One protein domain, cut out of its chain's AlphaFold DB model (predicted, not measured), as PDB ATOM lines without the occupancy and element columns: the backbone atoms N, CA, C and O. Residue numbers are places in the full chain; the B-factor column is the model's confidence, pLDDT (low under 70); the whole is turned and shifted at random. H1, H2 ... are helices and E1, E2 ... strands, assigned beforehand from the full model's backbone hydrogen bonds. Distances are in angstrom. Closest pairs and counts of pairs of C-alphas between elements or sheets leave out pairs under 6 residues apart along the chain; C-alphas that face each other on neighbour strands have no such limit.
ATOM      1  N   ILE A   4     169.947 186.424 187.363       98.00
ATOM      2  CA  ILE A   4     170.144 185.990 185.971       98.00
ATOM      3  C   ILE A   4     168.906 185.209 185.558       98.00
ATOM      4  O   ILE A   4     168.527 184.281 186.282       98.00
ATOM      5  N   GLU A   5     168.290 185.590 184.446       98.06
ATOM      6  CA  GLU A   5     167.090 184.944 183.921       98.06
ATOM      7  C   GLU A   5     167.417 183.566 183.328       98.06
ATOM      8  O   GLU A   5     168.299 183.395 182.485       98.06
ATOM      9  N   VAL A   6     166.681 182.552 183.773       97.38
ATOM     10  CA  VAL A   6     166.741 181.196 183.227       97.38
ATOM     11  C   VAL A   6     165.935 181.155 181.928       97.38
ATOM     12  O   VAL A   6     164.909 181.816 181.813       97.38
ATOM     13  N   PHE A   7     166.399 180.366 180.960       96.19
ATOM     14  CA  PHE A   7     165.880 180.253 179.587       96.19
ATOM     15  C   PHE A   7     166.156 181.451 178.669       96.19
ATOM     16  O   PHE A   7     165.966 181.315 177.466       96.19
ATOM     17  N   ASN A   8     166.656 182.567 179.205       95.50
ATOM     18  CA  ASN A   8     167.128 183.713 178.426       95.50
ATOM     19  C   ASN A   8     168.657 183.862 178.535       95.50
ATOM     20  O   ASN A   8     169.374 183.736 177.550       95.50
ATOM     21  N   GLU A   9     169.177 184.028 179.755       97.25
ATOM     22  CA  GLU A   9     170.615 184.208 180.007       97.25
ATOM     23  C   GLU A   9     171.314 182.913 180.470       97.25
ATOM     24  O   GLU A   9     172.532 182.774 180.348       97.25
ATOM     25  N   LEU A  10     170.564 181.959 181.037       96.75
ATOM     26  CA  LEU A  10     171.076 180.667 181.502       96.75
ATOM     27  C   LEU A  10     170.220 179.512 180.979       96.75
ATOM     28  O   LEU A  10     169.048 179.383 181.332       96.75
ATOM     29  N   GLU A  11     170.832 178.600 180.228       96.00
ATOM     30  CA  GLU A  11     170.166 177.371 179.797       96.00
ATOM     31  C   GLU A  11     169.882 176.439 180.984       96.00
ATOM     32  O   GLU A  11     170.766 176.129 181.794       96.00
ATOM     33  N   ALA A  12     168.657 175.918 181.046       96.88
ATOM     34  CA  ALA A  12     168.302 174.812 181.921       96.88
ATOM     35  C   ALA A  12     168.812 173.505 181.298       96.88
ATOM     36  O   ALA A  12     168.137 172.896 180.466       96.88
ATOM     37  N   LYS A  13     170.020 173.080 181.684       96.50
ATOM     38  CA  LYS A  13     170.662 171.882 181.128       96.50
ATOM     39  C   LYS A  13     171.292 170.950 182.149       96.50
ATOM     40  O   LYS A  13     171.817 171.386 183.172       96.50
ATOM     41  N   ALA A  14     171.301 169.662 181.820       94.81
ATOM     42  CA  ALA A  14     172.015 168.615 182.536       94.81
ATOM     43  C   ALA A  14     173.043 167.939 181.624       94.81
ATOM     44  O   ALA A  14     172.787 167.707 180.445       94.81
ATOM     45  N   THR A  15     174.202 167.588 182.179       91.06
ATOM     46  CA  THR A  15     175.156 166.700 181.508       91.06
ATOM     47  C   THR A  15     174.864 165.271 181.929       91.06
ATOM     48  O   THR A  15     174.618 164.994 183.103       91.06
ATOM     49  N   SER A  16     174.882 164.362 180.970       85.19
ATOM     50  CA  SER A  16     174.707 162.938 181.205       85.19
ATOM     51  C   SER A  16     175.759 162.168 180.425       85.19
ATOM     52  O   SER A  16     176.295 162.652 179.426       85.19
ATOM     53  N   THR A  17     176.080 160.982 180.920       85.81
ATOM     54  CA  THR A  17     177.059 160.088 180.312       85.81
ATOM     55  C   THR A  17     176.414 158.745 180.016       85.81
ATOM     56  O   THR A  17     175.613 158.256 180.810       85.81
ATOM     57  N   ALA A  18     176.765 158.141 178.889       80.25
ATOM     58  CA  ALA A  18     176.395 156.779 178.523       80.25
ATOM     59  C   ALA A  18     177.650 155.915 178.356       80.25
ATOM     60  O   ALA A  18     178.757 156.446 178.237       80.25
ATOM     61  N   GLN A  19     177.455 154.592 178.359       83.00
ATOM     62  CA  GLN A  19     178.513 153.586 178.201       83.00
ATOM     63  C   GLN A  19     179.722 153.856 179.111       83.00
ATOM     64  O   GLN A  19     180.818 154.137 178.634       83.00
ATOM     65  N   ASN A  20     179.503 153.842 180.430       80.12
ATOM     66  CA  ASN A  20     180.550 154.052 181.440       80.12
ATOM     67  C   ASN A  20     181.384 155.334 181.237       80.12
ATOM     68  O   ASN A  20     182.574 155.358 181.528       80.12
ATOM     69  N   GLY A  21     180.772 156.410 180.728       78.12
ATOM     70  CA  GLY A  21     181.462 157.687 180.517       78.12
ATOM     71  C   GLY A  21     181.956 157.921 179.090       78.12
ATOM     72  O   GLY A  21     182.328 159.049 178.781       78.12
ATOM     73  N   LYS A  22     181.904 156.912 178.209       81.00
ATOM     74  CA  LYS A  22     182.412 157.000 176.829       81.00
ATOM     75  C   LYS A  22     181.697 158.057 175.985       81.00
ATOM     76  O   LYS A  22     182.311 158.652 175.105       81.00
ATOM     77  N   TYR A  23     180.416 158.312 176.251       81.88
ATOM     78  CA  TYR A  23     179.651 159.325 175.527       81.88
ATOM     79  C   TYR A  23     179.039 160.338 176.477       81.88
ATOM     80  O   TYR A  23     178.165 159.993 177.272       81.88
ATOM     81  N   ALA A  24     179.456 161.595 176.354       85.44
ATOM     82  CA  ALA A  24     178.837 162.713 177.047       85.44
ATOM     83  C   ALA A  24     177.782 163.381 176.157       85.44
ATOM     84  O   ALA A  24     178.001 163.653 174.976       85.44
ATOM     85  N   TYR A  25     176.630 163.682 176.741       90.06
ATOM     86  CA  TYR A  25     175.573 164.435 176.082       90.06
ATOM     87  C   TYR A  25     175.006 165.496 177.022       90.06
ATOM     88  O   TYR A  25     174.966 165.334 178.244       90.06
ATOM     89  N   GLU A  26     174.591 166.617 176.441       93.25
ATOM     90  CA  GLU A  26     173.847 167.657 177.138       93.25
ATOM     91  C   GLU A  26     172.357 167.482 176.865       93.25
ATOM     92  O   GLU A  26     171.920 167.326 175.728       93.25
ATOM     93  N   ARG A  27     171.565 167.499 177.930       94.88
ATOM     94  CA  ARG A  27     170.109 167.512 177.886       94.88
ATOM     95  C   ARG A  27     169.662 168.922 178.222       94.88
ATOM     96  O   ARG A  27     169.890 169.370 179.343       94.88
ATOM     97  N   VAL A  28     169.047 169.610 177.271       96.69
ATOM     98  CA  VAL A  28     168.538 170.976 177.444       96.69
ATOM     99  C   VAL A  28     167.018 170.921 177.512       96.69
ATOM    100  O   VAL A  28     166.380 170.337 176.635       96.69
ATOM    101  N   PHE A  29     166.432 171.499 178.558       97.62
ATOM    102  CA  PHE A  29     164.983 171.615 178.667       97.62
ATOM    103  C   PHE A  29     164.501 172.842 177.893       97.62
ATOM    104  O   PHE A  29     164.987 173.950 178.120       97.62
ATOM    105  N   ILE A  30     163.535 172.640 177.002       96.69
ATOM    106  CA  ILE A  30     162.914 173.690 176.197       96.69
ATOM    107  C   ILE A  30     161.433 173.749 176.595       96.69
ATOM    108  O   ILE A  30     160.691 172.816 176.260       96.69
ATOM    109  N   PRO A  31     160.992 174.794 177.320       96.19
ATOM    110  CA  PRO A  31     159.597 174.918 177.717       96.19
ATOM    111  C   PRO A  31     158.706 175.157 176.493       96.19
ATOM    112  O   PRO A  31     159.084 175.867 175.564       96.19
ATOM    113  N   ARG A  32     157.504 174.573 176.496       94.81
ATOM    114  CA  ARG A  32     156.504 174.779 175.437       94.81
ATOM    115  C   ARG A  32     155.814 176.137 175.571       94.81
ATOM    116  O   ARG A  32     155.499 176.762 174.565       94.81
ATOM    117  N   ARG A  33     155.556 176.570 176.808       91.12
ATOM    118  CA  ARG A  33     154.941 177.859 177.156       91.12
ATOM    119  C   ARG A  33     155.761 178.500 178.273       91.12
ATOM    120  O   ARG A  33     155.761 177.992 179.392       91.12
ATOM    121  N   TYR A  34     156.492 179.568 177.954       93.38
ATOM    122  CA  TYR A  34     157.289 180.332 178.915       93.38
ATOM    123  C   TYR A  34     157.367 181.810 178.495       93.38
ATOM    124  O   TYR A  34     157.530 182.077 177.304       93.38
ATOM    125  N   PRO A  35     157.297 182.760 179.443       94.19
ATOM    126  CA  PRO A  35     157.094 182.540 180.875       94.19
ATOM    127  C   PRO A  35     155.650 182.111 181.206       94.19
ATOM    128  O   PRO A  35     154.718 182.406 180.463       94.19
ATOM    129  N   LYS A  36     155.482 181.333 182.283       89.56
ATOM    130  CA  LYS A  36     154.183 180.816 182.752       89.56
ATOM    131  C   LYS A  36     154.052 181.144 184.239       89.56
ATOM    132  O   LYS A  36     154.818 180.575 185.021       89.56
ATOM    133  N   PRO A  37     153.120 182.023 184.645       90.88
ATOM    134  CA  PRO A  37     152.803 182.216 186.053       90.88
ATOM    135  C   PRO A  37     152.432 180.876 186.689       90.88
ATOM    136  O   PRO A  37     151.618 180.127 186.147       90.88
ATOM    137  N   LEU A  38     153.075 180.558 187.809       89.44
ATOM    138  CA  LEU A  38     152.810 179.349 188.582       89.44
ATOM    139  C   LEU A  38     152.049 179.731 189.842       89.44
ATOM    140  O   LEU A  38     152.382 180.727 190.494       89.44
ATOM    141  N   ASP A  39     151.049 178.930 190.190       93.56
ATOM    142  CA  ASP A  39     150.284 179.157 191.402       93.56
ATOM    143  C   ASP A  39     151.146 178.915 192.655       93.56
ATOM    144  O   ASP A  39     152.000 178.026 192.720       93.56
ATOM    145  N   LYS A  40     150.927 179.737 193.684       95.00
ATOM    146  CA  LYS A  40     151.712 179.675 194.923       95.00
ATOM    147  C   LYS A  40     151.455 178.381 195.683       95.00
ATOM    148  O   LYS A  40     152.391 177.840 196.269       95.00
ATOM    149  N   VAL A  41     150.213 177.899 195.696       95.81
ATOM    150  CA  VAL A  41     149.840 176.666 196.397       95.81
ATOM    151  C   VAL A  41     150.480 175.470 195.699       95.81
ATOM    152  O   VAL A  41     151.048 174.609 196.370       95.81
ATOM    153  N   GLU A  42     150.481 175.444 194.364       95.25
ATOM    154  CA  GLU A  42     151.190 174.422 193.580       95.25
ATOM    155  C   GLU A  42     152.696 174.409 193.873       95.25
ATOM    156  O   GLU A  42     153.279 173.351 194.121       95.25
ATOM    157  N   LEU A  43     153.329 175.583 193.921       97.19
ATOM    158  CA  LEU A  43     154.750 175.712 194.242       97.19
ATOM    159  C   LEU A  43     155.088 175.240 195.665       97.19
ATOM    160  O   LEU A  43     156.131 174.614 195.873       97.19
ATOM    161  N   ILE A  44     154.219 175.511 196.643       98.25
ATOM    162  CA  ILE A  44     154.374 175.028 198.023       98.25
ATOM    163  C   ILE A  44     154.277 173.500 198.061       98.25
ATOM    164  O   ILE A  44     155.223 172.852 198.516       98.25
ATOM    165  N   LYS A  45     153.203 172.927 197.498       98.00
ATOM    166  CA  LYS A  45     152.994 171.470 197.409       98.00
ATOM    167  C   LYS A  45     154.157 170.773 196.712       98.00
ATOM    168  O   LYS A  45     154.610 169.708 197.132       98.00
ATOM    169  N   TYR A  46     154.693 171.393 195.662       97.56
ATOM    170  CA  TYR A  46     155.873 170.888 194.981       97.56
ATOM    171  C   TYR A  46     157.075 170.791 195.928       97.56
ATOM    172  O   TYR A  46     157.721 169.744 196.003       97.56
ATOM    173  N   VAL A  47     157.376 171.838 196.697       98.00
ATOM    174  CA  VAL A  47     158.509 171.800 197.633       98.00
ATOM    175  C   VAL A  47     158.274 170.807 198.776       98.00
ATOM    176  O   VAL A  47     159.218 170.116 199.159       98.00
ATOM    177  N   GLU A  48     157.045 170.661 199.266       98.12
ATOM    178  CA  GLU A  48     156.672 169.624 200.242       98.12
ATOM    179  C   GLU A  48     156.899 168.211 199.684       98.12
ATOM    180  O   GLU A  48     157.472 167.348 200.354       98.12
ATOM    181  N   SER A  49     156.561 167.982 198.411       98.06
ATOM    182  CA  SER A  49     156.849 166.711 197.738       98.06
ATOM    183  C   SER A  49     158.358 166.423 197.677       98.06
ATOM    184  O   SER A  49     158.788 165.289 197.906       98.06
ATOM    185  N   LEU A  50     159.189 167.451 197.455       97.12
ATOM    186  CA  LEU A  50     160.648 167.321 197.480       97.12
ATOM    187  C   LEU A  50     161.175 167.027 198.885       97.12
ATOM    188  O   LEU A  50     162.135 166.268 199.019       97.12
ATOM    189  N   GLN A  51     160.570 167.614 199.919       97.88
ATOM    190  CA  GLN A  51     160.904 167.327 201.314       97.88
ATOM    191  C   GLN A  51     160.579 165.872 201.662       97.88
ATOM    192  O   GLN A  51     161.438 165.187 202.212       97.88
ATOM    193  N   LYS A  52     159.406 165.365 201.258       97.94
ATOM    194  CA  LYS A  52     159.015 163.961 201.461       97.94
ATOM    195  C   LYS A  52     159.913 162.990 200.691       97.94
ATOM    196  O   LYS A  52     160.365 161.996 201.250       97.94
ATOM    197  N   LYS A  53     160.205 163.283 199.419       97.06
ATOM    198  CA  LYS A  53     161.048 162.431 198.558       97.06
ATOM    199  C   LYS A  53     162.516 162.436 198.990       97.06
ATOM    200  O   LYS A  53     163.217 161.443 198.819       97.06
ATOM    201  N   TYR A  54     162.996 163.552 199.537       95.69
ATOM    202  CA  TYR A  54     164.401 163.749 199.886       95.69
ATOM    203  C   TYR A  54     164.578 164.427 201.259       95.69
ATOM    204  O   TYR A  54     165.147 165.526 201.334       95.69
ATOM    205  N   PRO A  55     164.187 163.769 202.364       95.62
ATOM    206  CA  PRO A  55     164.132 164.391 203.693       95.62
ATOM    207  C   PRO A  55     165.493 164.923 204.162       95.62
ATOM    208  O   PRO A  55     165.595 166.014 204.720       95.62
ATOM    209  N   LYS A  56     166.583 164.224 203.826       95.56
ATOM    210  CA  LYS A  56     167.958 164.611 204.195       95.56
ATOM    211  C   LYS A  56     168.555 165.737 203.333       95.56
ATOM    212  O   LYS A  56     169.673 166.175 203.585       95.56
ATOM    213  N   LYS A  57     167.874 166.193 202.271       93.12
ATOM    214  CA  LYS A  57     168.421 167.196 201.328       93.12
ATOM    215  C   LYS A  57     168.090 168.643 201.705       93.12
ATOM    216  O   LYS A  57     168.595 169.548 201.031       93.12
ATOM    217  N   GLY A  58     167.287 168.850 202.754       95.94
ATOM    218  CA  GLY A  58     167.023 170.159 203.353       95.94
ATOM    219  C   GLY A  58     166.279 171.130 202.434       95.94
ATOM    220  O   GLY A  58     166.598 172.321 202.435       95.94
ATOM    221  N   PHE A  59     165.353 170.635 201.607       97.62
ATOM    222  CA  PHE A  59     164.521 171.478 200.746       97.62
ATOM    223  C   PHE A  59     163.643 172.420 201.576       97.62
ATOM    224  O   PHE A  59     163.118 172.047 202.622       97.62
ATOM    225  N   SER A  60     163.506 173.662 201.125       97.19
ATOM    226  CA  SER A  60     162.651 174.674 201.746       97.19
ATOM    227  C   SER A  60     162.249 175.727 200.723       97.19
ATOM    228  O   SER A  60     162.891 175.867 199.675       97.19
ATOM    229  N   TRP A  61     161.218 176.491 201.062       97.75
ATOM    230  CA  TRP A  61     160.765 177.631 200.285       97.75
ATOM    231  C   TRP A  61     160.703 178.902 201.139       97.75
ATOM    232  O   TRP A  61     160.840 178.860 202.363       97.75
ATOM    233  N   SER A  62     160.591 180.054 200.485       97.06
ATOM    234  CA  SER A  62     160.321 181.348 201.122       97.06
ATOM    235  C   SER A  62     159.848 182.354 200.081       97.06
ATOM    236  O   SER A  62     160.254 182.254 198.922       97.06
ATOM    237  N   PHE A  63     159.103 183.371 200.498       97.31
ATOM    238  CA  PHE A  63     158.875 184.554 199.673       97.31
ATOM    239  C   PHE A  63     160.004 185.564 199.867       97.31
ATOM    240  O   PHE A  63     160.490 185.761 200.982       97.31
ATOM    241  N   ARG A  64     160.442 186.211 198.787       96.38
ATOM    242  CA  ARG A  64     161.463 187.261 198.860       96.38
ATOM    243  C   ARG A  64     161.130 188.405 197.924       96.38
ATOM    244  O   ARG A  64     160.792 188.175 196.767       96.38
ATOM    245  N   ARG A  65     161.298 189.635 198.409       96.69
ATOM    246  CA  ARG A  65     161.195 190.840 197.587       96.69
ATOM    247  C   ARG A  65     162.575 191.242 197.071       96.69
ATOM    248  O   ARG A  65     163.522 191.347 197.851       96.69
ATOM    249  N   VAL A  66     162.711 191.446 195.764       95.38
ATOM    250  CA  VAL A  66     163.951 191.919 195.123       95.38
ATOM    251  C   VAL A  66     163.577 193.000 194.117       95.38
ATOM    252  O   VAL A  66     162.782 192.746 193.221       95.38
ATOM    253  N   LYS A  67     164.134 194.211 194.272       93.19
ATOM    254  CA  LYS A  67     163.844 195.369 193.398       93.19
ATOM    255  C   LYS A  67     162.334 195.589 193.173       93.19
ATOM    256  O   LYS A  67     161.874 195.720 192.047       93.19
ATOM    257  N   GLY A  68     161.554 195.549 194.253       94.19
ATOM    258  CA  GLY A  68     160.104 195.763 194.208       94.19
ATOM    259  C   GLY A  68     159.261 194.537 193.841       94.19
ATOM    260  O   GLY A  68     158.106 194.501 194.259       94.19
ATOM    261  N   ARG A  69     159.825 193.512 193.185       95.19
ATOM    262  CA  ARG A  69     159.103 192.301 192.751       95.19
ATOM    263  C   ARG A  69     159.135 191.174 193.780       95.19
ATOM    264  O   ARG A  69     160.118 191.028 194.512       95.19
ATOM    265  N   TRP A  70     158.068 190.378 193.823       96.62
ATOM    266  CA  TRP A  70     157.921 189.230 194.718       96.62
ATOM    267  C   TRP A  70     158.290 187.925 194.025       96.62
ATOM    268  O   TRP A  70     157.800 187.619 192.945       96.62
ATOM    269  N   TYR A  71     159.106 187.129 194.706       98.25
ATOM    270  CA  TYR A  71     159.571 185.842 194.215       98.25
ATOM    271  C   TYR A  71     159.214 184.729 195.189       98.25
ATOM    272  O   TYR A  71     159.403 184.880 196.400       98.25
ATOM    273  N   PHE A  72     158.793 183.589 194.654       98.44
ATOM    274  CA  PHE A  72     158.854 182.315 195.355       98.44
ATOM    275  C   PHE A  72     160.254 181.730 195.191       98.44
ATOM    276  O   PHE A  72     160.759 181.594 194.078       98.44
ATOM    277  N   VAL A  73     160.918 181.413 196.299       98.06
ATOM    278  CA  VAL A  73     162.315 180.971 196.288       98.06
ATOM    279  C   VAL A  73     162.409 179.526 196.743       98.06
ATOM    280  O   VAL A  73     162.212 179.248 197.923       98.06
ATOM    281  N   ILE A  74     162.795 178.626 195.841       97.94
ATOM    282  CA  ILE A  74     163.102 177.223 196.146       97.94
ATOM    283  C   ILE A  74     164.584 177.114 196.497       97.94
ATOM    284  O   ILE A  74     165.448 177.540 195.726       97.94
ATOM    285  N   ARG A  75     164.920 176.528 197.651       95.06
ATOM    286  CA  ARG A  75     166.315 176.395 198.105       95.06
ATOM    287  C   ARG A  75     166.565 175.116 198.898       95.06
ATOM    288  O   ARG A  75     165.643 174.495 199.419       95.06
ATOM    289  N   ARG A  76     167.841 174.750 199.026       95.19
ATOM    290  CA  ARG A  76     168.319 173.691 199.925       95.19
ATOM    291  C   ARG A  76     169.200 174.285 201.020       95.19
ATOM    292  O   ARG A  76     169.960 175.213 200.744       95.19
ATOM    293  N   LYS A  77     169.106 173.758 202.241       91.75
ATOM    294  CA  LYS A  77     169.980 174.135 203.362       91.75
ATOM    295  C   LYS A  77     171.290 173.319 203.348       91.75
ATOM    296  O   LYS A  77     171.243 172.132 203.024       91.75
ATOM    297  N   PRO A  78     172.442 173.921 203.704       92.56
ATOM    298  CA  PRO A  78     172.663 175.361 203.850       92.56
ATOM    299  C   PRO A  78     172.615 176.058 202.480       92.56
ATOM    300  O   PRO A  78     173.099 175.517 201.481       92.56
ATOM    301  N   ALA A  79     172.026 177.252 202.432       86.50
ATOM    302  CA  ALA A  79     171.919 178.017 201.193       86.50
ATOM    303  C   ALA A  79     173.296 178.553 200.766       86.50
ATOM    304  O   ALA A  79     174.070 179.026 201.594       86.50
ATOM    305  N   GLY A  80     173.600 178.512 199.468       91.62
ATOM    306  CA  GLY A  80     174.850 179.055 198.932       91.62
ATOM    307  C   GLY A  80     175.140 178.557 197.521       91.62
ATOM    308  O   GLY A  80     174.331 177.862 196.921       91.62
ATOM    309  N   TYR A  81     176.325 178.849 196.983       91.62
ATOM    310  CA  TYR A  81     176.679 178.455 195.608       91.62
ATOM    311  C   TYR A  81     176.781 176.929 195.402       91.62
ATOM    312  O   TYR A  81     176.714 176.465 194.267       91.62
ATOM    313  N   LYS A  82     176.948 176.145 196.480       93.38
ATOM    314  CA  LYS A  82     176.881 174.670 196.455       93.38
ATOM    315  C   LYS A  82     175.436 174.142 196.453       93.38
ATOM    316  O   LYS A  82     175.214 172.995 196.092       93.38
ATOM    317  N   ASN A  83     174.473 174.983 196.831       93.88
ATOM    318  CA  ASN A  83     173.037 174.708 196.862       93.88
ATOM    319  C   ASN A  83     172.262 175.924 196.306       93.88
ATOM    320  O   ASN A  83     171.576 176.612 197.075       93.88
ATOM    321  N   PRO A  84     172.425 176.258 195.009       95.81
ATOM    322  CA  PRO A  84     171.838 177.464 194.451       95.81
ATOM    323  C   PRO A  84     170.315 177.457 194.583       95.81
ATOM    324  O   PRO A  84     169.652 176.444 194.364       95.81
ATOM    325  N   SER A  85     169.774 178.609 194.963       97.06
ATOM    326  CA  SER A  85     168.336 178.839 195.065       97.06
ATOM    327  C   SER A  85     167.762 179.291 193.725       97.06
ATOM    328  O   SER A  85     168.373 180.137 193.065       97.06
ATOM    329  N   LEU A  86     166.576 178.796 193.388       98.12
ATOM    330  CA  LEU A  86     165.793 179.204 192.226       98.12
ATOM    331  C   LEU A  86     164.714 180.199 192.668       98.12
ATOM    332  O   LEU A  86     163.969 179.919 193.602       98.12
ATOM    333  N   TYR A  87     164.657 181.348 192.014       98.25
ATOM    334  CA  TYR A  87     163.657 182.393 192.209       98.25
ATOM    335  C   TYR A  87     162.637 182.291 191.082       98.25
ATOM    336  O   TYR A  87     163.025 182.253 189.922       98.25
ATOM    337  N   ILE A  88     161.356 182.278 191.415       98.25
ATOM    338  CA  ILE A  88     160.253 182.288 190.455       98.25
ATOM    339  C   ILE A  88     159.481 183.575 190.715       98.25
ATOM    340  O   ILE A  88     158.983 183.772 191.823       98.25
ATOM    341  N   ASP A  89     159.463 184.480 189.741       97.38
ATOM    342  CA  ASP A  89     158.710 185.729 189.826       97.38
ATOM    343  C   ASP A  89     157.218 185.400 189.846       97.38
ATOM    344  O   ASP A  89     156.703 184.712 188.967       97.38
ATOM    345  N   LEU A  90     156.532 185.850 190.892       95.31
ATOM    346  CA  LEU A  90     155.122 185.546 191.109       95.31
ATOM    347  C   LEU A  90     154.189 186.340 190.194       95.31
ATOM    348  O   LEU A  90     153.002 186.038 190.154       95.31
ATOM    349  N   HIS A  91     154.701 187.363 189.507       93.38
ATOM    350  CA  HIS A  91     153.915 188.180 188.592       93.38
ATOM    351  C   HIS A  91     153.895 187.587 187.182       93.38
ATOM    352  O   HIS A  91     152.830 187.385 186.610       93.38
ATOM    353  N   ASP A  92     155.070 187.320 186.607       94.62
ATOM    354  CA  ASP A  92     155.189 186.872 185.213       94.62
ATOM    355  C   ASP A  92     155.589 185.396 185.070       94.62
ATOM    356  O   ASP A  92     155.488 184.843 183.979       94.62
ATOM    357  N   GLY A  93     155.993 184.725 186.153       96.12
ATOM    358  CA  GLY A  93     156.424 183.330 186.122       96.12
ATOM    359  C   GLY A  93     157.840 183.116 185.590       96.12
ATOM    360  O   GLY A  93     158.225 181.971 185.348       96.12
ATOM    361  N   ARG A  94     158.634 184.179 185.397       98.06
ATOM    362  CA  ARG A  94     160.038 184.055 184.985       98.06
ATOM    363  C   ARG A  94     160.903 183.488 186.100       98.06
ATOM    364  O   ARG A  94     160.708 183.748 187.288       98.06
ATOM    365  N   TRP A  95     161.889 182.704 185.700       98.38
ATOM    366  CA  TRP A  95     162.792 181.995 186.591       98.38
ATOM    367  C   TRP A  95     164.141 182.689 186.640       98.38
ATOM    368  O   TRP A  95     164.662 183.137 185.625       98.38
ATOM    369  N   TYR A  96     164.739 182.736 187.826       98.56
ATOM    370  CA  TYR A  96     166.003 183.413 188.046       98.56
ATOM    371  C   TYR A  96     166.896 182.680 189.039       98.56
ATOM    372  O   TYR A  96     166.438 182.037 189.985       98.56
ATOM    373  N   ILE A  97     168.206 182.846 188.883       98.06
ATOM    374  CA  ILE A  97     169.209 182.394 189.852       98.06
ATOM    375  C   ILE A  97     170.128 183.576 190.196       98.06
ATOM    376  O   ILE A  97     170.447 184.379 189.317       98.06
ATOM    377  N   PRO A  98     170.584 183.736 191.455       97.81
ATOM    378  CA  PRO A  98     171.543 184.782 191.800       97.81
ATOM    379  C   PRO A  98     172.801 184.733 190.928       97.81
ATOM    380  O   PRO A  98     173.467 183.699 190.836       97.81
ATOM    381  N   ALA A  99     173.181 185.879 190.356       97.75
ATOM    382  CA  ALA A  99     174.336 185.991 189.462       97.75
ATOM    383  C   ALA A  99     175.645 185.526 190.123       97.75
ATOM    384  O   ALA A  99     176.516 184.951 189.474       97.75
ATOM    385  N   SER A 100     175.775 185.726 191.437       97.19
ATOM    386  CA  SER A 100     176.922 185.254 192.220       97.19
ATOM    387  C   SER A 100     177.043 183.727 192.244       97.19
ATOM    388  O   SER A 100     178.158 183.213 192.313       97.19
ATOM    389  N   TYR A 101     175.927 182.996 192.178       97.56
ATOM    390  CA  TYR A 101     175.927 181.534 192.125       97.56
ATOM    391  C   TYR A 101     176.232 181.043 190.718       97.56
ATOM    392  O   TYR A 101     177.090 180.175 190.567       97.56
ATOM    393  N   VAL A 102     175.609 181.654 189.703       97.50
ATOM    394  CA  VAL A 102     175.864 181.332 188.291       97.50
ATOM    395  C   VAL A 102     177.340 181.537 187.957       97.50
ATOM    396  O   VAL A 102     177.962 180.632 187.418       97.50
ATOM    397  N   ARG A 103     177.944 182.651 188.389       97.12
ATOM    398  CA  ARG A 103     179.376 182.921 188.186       97.12
ATOM    399  C   ARG A 103     180.288 181.858 188.808       97.12
ATOM    400  O   ARG A 103     181.326 181.540 188.248       97.12
ATOM    401  N   ARG A 104     179.928 181.313 189.977       96.88
ATOM    402  CA  ARG A 104     180.758 180.330 190.701       96.88
ATOM    403  C   ARG A 104     180.540 178.893 190.232       96.88
ATOM    404  O   ARG A 104     181.472 178.093 190.254       96.88
ATOM    405  N   LYS A 105     179.298 178.527 189.911       97.00
ATOM    406  CA  LYS A 105     178.883 177.155 189.586       97.00
ATOM    407  C   LYS A 105     177.802 177.164 188.491       97.00
ATOM    408  O   LYS A 105     176.673 176.743 188.760       97.00
ATOM    409  N   PRO A 106     178.129 177.584 187.254       96.62
ATOM    410  CA  PRO A 106     177.137 177.738 186.186       96.62
ATOM    411  C   PRO A 106     176.465 176.404 185.845       96.62
ATOM    412  O   PRO A 106     175.242 176.317 185.844       96.62
ATOM    413  N   LYS A 107     177.251 175.325 185.707       95.44
ATOM    414  CA  LYS A 107     176.740 173.970 185.424       95.44
ATOM    415  C   LYS A 107     175.750 173.470 186.483       95.44
ATOM    416  O   LYS A 107     174.739 172.870 186.141       95.44
ATOM    417  N   LEU A 108     176.015 173.734 187.766       96.56
ATOM    418  CA  LEU A 108     175.106 173.342 188.849       96.56
ATOM    419  C   LEU A 108     173.814 174.163 188.821       96.56
ATOM    420  O   LEU A 108     172.741 173.618 189.059       96.56
ATOM    421  N   CYS A 109     173.907 175.461 188.526       97.81
ATOM    422  CA  CYS A 109     172.739 176.329 188.395       97.81
ATOM    423  C   CYS A 109     171.852 175.877 187.225       97.81
ATOM    424  O   CYS A 109     170.654 175.682 187.421       97.81
ATOM    425  N   SER A 110     172.451 175.608 186.059       97.69
ATOM    426  CA  SER A 110     171.773 175.010 184.904       97.69
ATOM    427  C   SER A 110     171.117 173.675 185.244       97.69
ATOM    428  O   SER A 110     169.961 173.462 184.889       97.69
ATOM    429  N   PHE A 111     171.815 172.801 185.973       97.19
ATOM    430  CA  PHE A 111     171.285 171.498 186.373       97.19
ATOM    431  C   PHE A 111     170.082 171.626 187.310       97.19
ATOM    432  O   PHE A 111     169.085 170.931 187.139       97.19
ATOM    433  N   ILE A 112     170.139 172.527 188.293       96.62
ATOM    434  CA  ILE A 112     169.000 172.761 189.184       96.62
ATOM    435  C   ILE A 112     167.816 173.312 188.395       96.62
ATOM    436  O   ILE A 112     166.719 172.782 188.549       96.62
ATOM    437  N   ALA A 113     168.033 174.302 187.527       97.81
ATOM    438  CA  ALA A 113     166.994 174.805 186.633       97.81
ATOM    439  C   ALA A 113     166.385 173.677 185.785       97.81
ATOM    440  O   ALA A 113     165.170 173.543 185.752       97.81
ATOM    441  N   PHE A 114     167.211 172.810 185.191       98.00
ATOM    442  CA  PHE A 114     166.766 171.652 184.410       98.00
ATOM    443  C   PHE A 114     165.885 170.693 185.212       98.00
ATOM    444  O   PHE A 114     164.813 170.303 184.752       98.00
ATOM    445  N   MET A 115     166.311 170.326 186.425       96.62
ATOM    446  CA  MET A 115     165.540 169.425 187.285       96.62
ATOM    447  C   MET A 115     164.182 170.026 187.649       96.62
ATOM    448  O   MET A 115     163.178 169.333 187.570       96.62
ATOM    449  N   ARG A 116     164.136 171.314 188.009       96.62
ATOM    450  CA  ARG A 116     162.867 171.977 188.343       96.62
ATOM    451  C   ARG A 116     161.981 172.165 187.124       96.62
ATOM    452  O   ARG A 116     160.777 172.003 187.244       96.62
ATOM    453  N   ALA A 117     162.561 172.470 185.969       96.94
ATOM    454  CA  ALA A 117     161.812 172.675 184.739       96.94
ATOM    455  C   ALA A 117     161.089 171.398 184.300       96.94
ATOM    456  O   ALA A 117     159.914 171.470 183.971       96.94
ATOM    457  N   GLN A 118     161.749 170.237 184.385       96.06
ATOM    458  CA  GLN A 118     161.102 168.949 184.107       96.06
ATOM    459  C   GLN A 118     159.931 168.643 185.050       96.06
ATOM    460  O   GLN A 118     158.996 167.973 184.632       96.06
ATOM    461  N   ASP A 119     159.990 169.109 186.301       95.38
ATOM    462  CA  ASP A 119     158.937 168.850 187.287       95.38
ATOM    463  C   ASP A 119     157.769 169.854 187.194       95.38
ATOM    464  O   ASP A 119     156.629 169.489 187.461       95.38
ATOM    465  N   LEU A 120     158.048 171.126 186.880       95.50
ATOM    466  CA  LEU A 120     157.089 172.237 187.008       95.50
ATOM    467  C   LEU A 120     156.578 172.796 185.676       95.50
ATOM    468  O   LEU A 120     155.583 173.520 185.667       95.50
ATOM    469  N   LEU A 121     157.270 172.543 184.566       95.56
ATOM    470  CA  LEU A 121     156.944 173.127 183.270       95.56
ATOM    471  C   LEU A 121     156.625 172.039 182.250       95.56
ATOM    472  O   LEU A 121     157.237 170.976 182.212       95.56
ATOM    473  N   GLU A 122     155.709 172.358 181.346       94.81
ATOM    474  CA  GLU A 122     155.493 171.566 180.143       94.81
ATOM    475  C   GLU A 122     156.542 171.941 179.097       94.81
ATOM    476  O   GLU A 122     156.782 173.120 178.816       94.81
ATOM    477  N   GLY A 123     157.162 170.944 178.481       95.50
ATOM    478  CA  GLY A 123     158.213 171.169 177.505       95.50
ATOM    479  C   GLY A 123     158.773 169.873 176.956       95.50
ATOM    480  O   GLY A 123     158.228 168.793 177.167       95.50
ATOM    481  N   ARG A 124     159.886 169.994 176.242       95.94
ATOM    482  CA  ARG A 124     160.633 168.855 175.709       95.94
ATOM    483  C   ARG A 124     162.088 168.936 176.129       95.94
ATOM    484  O   ARG A 124     162.633 170.020 176.321       95.94
ATOM    485  N   VAL A 125     162.736 167.782 176.209       96.31
ATOM    486  CA  VAL A 125     164.181 167.704 176.414       96.31
ATOM    487  C   VAL A 125     164.853 167.470 175.067       96.31
ATOM    488  O   VAL A 125     164.584 166.475 174.400       96.31
ATOM    489  N   LYS A 126     165.734 168.388 174.666       94.00
ATOM    490  CA  LYS A 126     166.608 168.222 173.503       94.00
ATOM    491  C   LYS A 126     167.928 167.613 173.969       94.00
ATOM    492  O   LYS A 126     168.591 168.181 174.835       94.00
ATOM    493  N   THR A 127     168.316 166.486 173.381       91.12
ATOM    494  CA  THR A 127     169.637 165.887 173.594       91.12
ATOM    495  C   THR A 127     170.606 166.409 172.541       91.12
ATOM    496  O   THR A 127     170.330 166.343 171.347       91.12
ATOM    497  N   VAL A 128     171.741 166.932 172.990       86.88
ATOM    498  CA  VAL A 128     172.834 167.428 172.157       86.88
ATOM    499  C   VAL A 128     174.058 166.580 172.470       86.88
ATOM    500  O   VAL A 128     174.526 166.546 173.610       86.88
ATOM    501  N   ARG A 129     174.562 165.849 171.474       75.25
ATOM    502  CA  ARG A 129     175.809 165.093 171.615       75.25
ATOM    503  C   ARG A 129     176.952 166.092 171.776       75.25
ATOM    504  O   ARG A 129     177.050 167.022 170.979       75.25
ATOM    505  N   LYS A 130     177.801 165.912 172.792       69.06
ATOM    506  CA  LYS A 130     179.097 166.591 172.791       69.06
ATOM    507  C   LYS A 130     179.991 165.844 171.814       69.06
ATOM    508  O   LYS A 130     180.211 164.647 172.005       69.06
TER     509      LYS A 130
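AT A GLANCE: This is residues 4 to 130 of the 131 residues of an uncharacterized protein of Thermoprotei archaeon (UniProt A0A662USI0). A strongly twisted sheet of four strands, E3 to E6, has helix H1 along E3 and E4 and helix H3 over its other edge, E5 and E6. H3 sits in the middle of the domain, between this sheet and a second, three-stranded one, E1, E2 and E7; the turns E1 to E2 and E3 to E4 lie at opposite far ends of the whole. The 127 printed residues hold three named helices and seven named strands, in the order E1 E2 H1 E3 E4 E5 E6 H2 H3 E7, a mixed class of helices and strands. The sheets run E3, E4, E5, E6 and E1, E2, E7, both antiparallel throughout. The whole is compact, with a radius of gyration of the C-alphas of 14.7 A and spans of 46 by 33 by 27 A.

IN THESE COORDINATES: In the larger sheet, E3 is residues 59 to 66, 21.2 A from first to last C-alpha, and it bends by 55 degrees at residue 63. E4 is residues 69 to 76, 22.0 A long, while E5, residues 86 to 89, and E6, residues 95 to 98, measure 9.9 A and 10.6 A. H1, residues 40 to 53, is 19.9 A long. H3, residues 106 to 120, is 20.8 A long, from C-alpha 106 at (177.137, 177.738, 186.186) to C-alpha 120 at (157.089, 172.237, 187.008). H2, residues 99 to 104, measures 8.7 A. In the smaller sheet, E1 is residues 13 to 18, 16.4 A, beginning with C-alpha 13 at (170.662, 171.882, 181.128). E2 is residues 23 to 31, 25.5 A. E7 is residues 123 to 129, 19.5 A, ending with C-alpha 129 at (175.809, 165.093, 171.615).

HOW THE PARTS SIT: E3, E4, E5 and E6 form a meander, each strand the antiparallel neighbour of the one before, and its strands' lines turn by 92 degrees from edge to edge. Across the hairpin E3 and E4, N 62 and O 73 are 3.1 A apart; N 72 and O 88 of E4 and E5 are 2.8 A apart, and so are N 87 and O 96 of E5 and E6, each within hydrogen-bond range. Residues 4 to 5 pair antiparallel with residues 96 to 97 of E6. H1 is on this sheet, over E3 and E4, at a height of 9.6 A, and runs along the strands, at 6 degrees to E3 on the local plane; the closest C-alphas of H1 and E3 are those of Gln 51 and Phe 59, 5.5 A apart. H3 is also on it, over E5 and E6 at a height of 9.6 A, slantwise to the strands at 53 degrees to E5 on the local plane. H1 and H3 with this sheet make two layers, helices on one face of a sheet. H3 is on the sheet E1 E2 E7 too, at a height of 5.7 A over E2, slantwise at 54 degrees on the local plane; the closest C-alphas of H3 and E1 are those of Phe 111 and Ala 14, 4.9 A apart. In that strongly twisted sheet, N 16 and O 25 of the hairpin E1 and E2 are 2.9 A apart, and N 28 and O 126 of E2 and E7 are 2.9 A apart. H2 and H3 are close but not clearly touching, at a steep tilt of 59 degrees, opposite ways, with the C-alphas of Val 102 and Cys 109 closest at 5.9 A. H1 and H3 are near each other. In H1, H2 and H3 every O i to N i+4 pair is within hydrogen-bond range.

THE WHOLE: The two C-alphas farthest apart are those of Gln 19 and Gly 68, 48.7 A. The printed part, residues 4 to 130, has no cut, and no link is long. The mean pLDDT of the printed part is 94.4, and residue 130 is under 70.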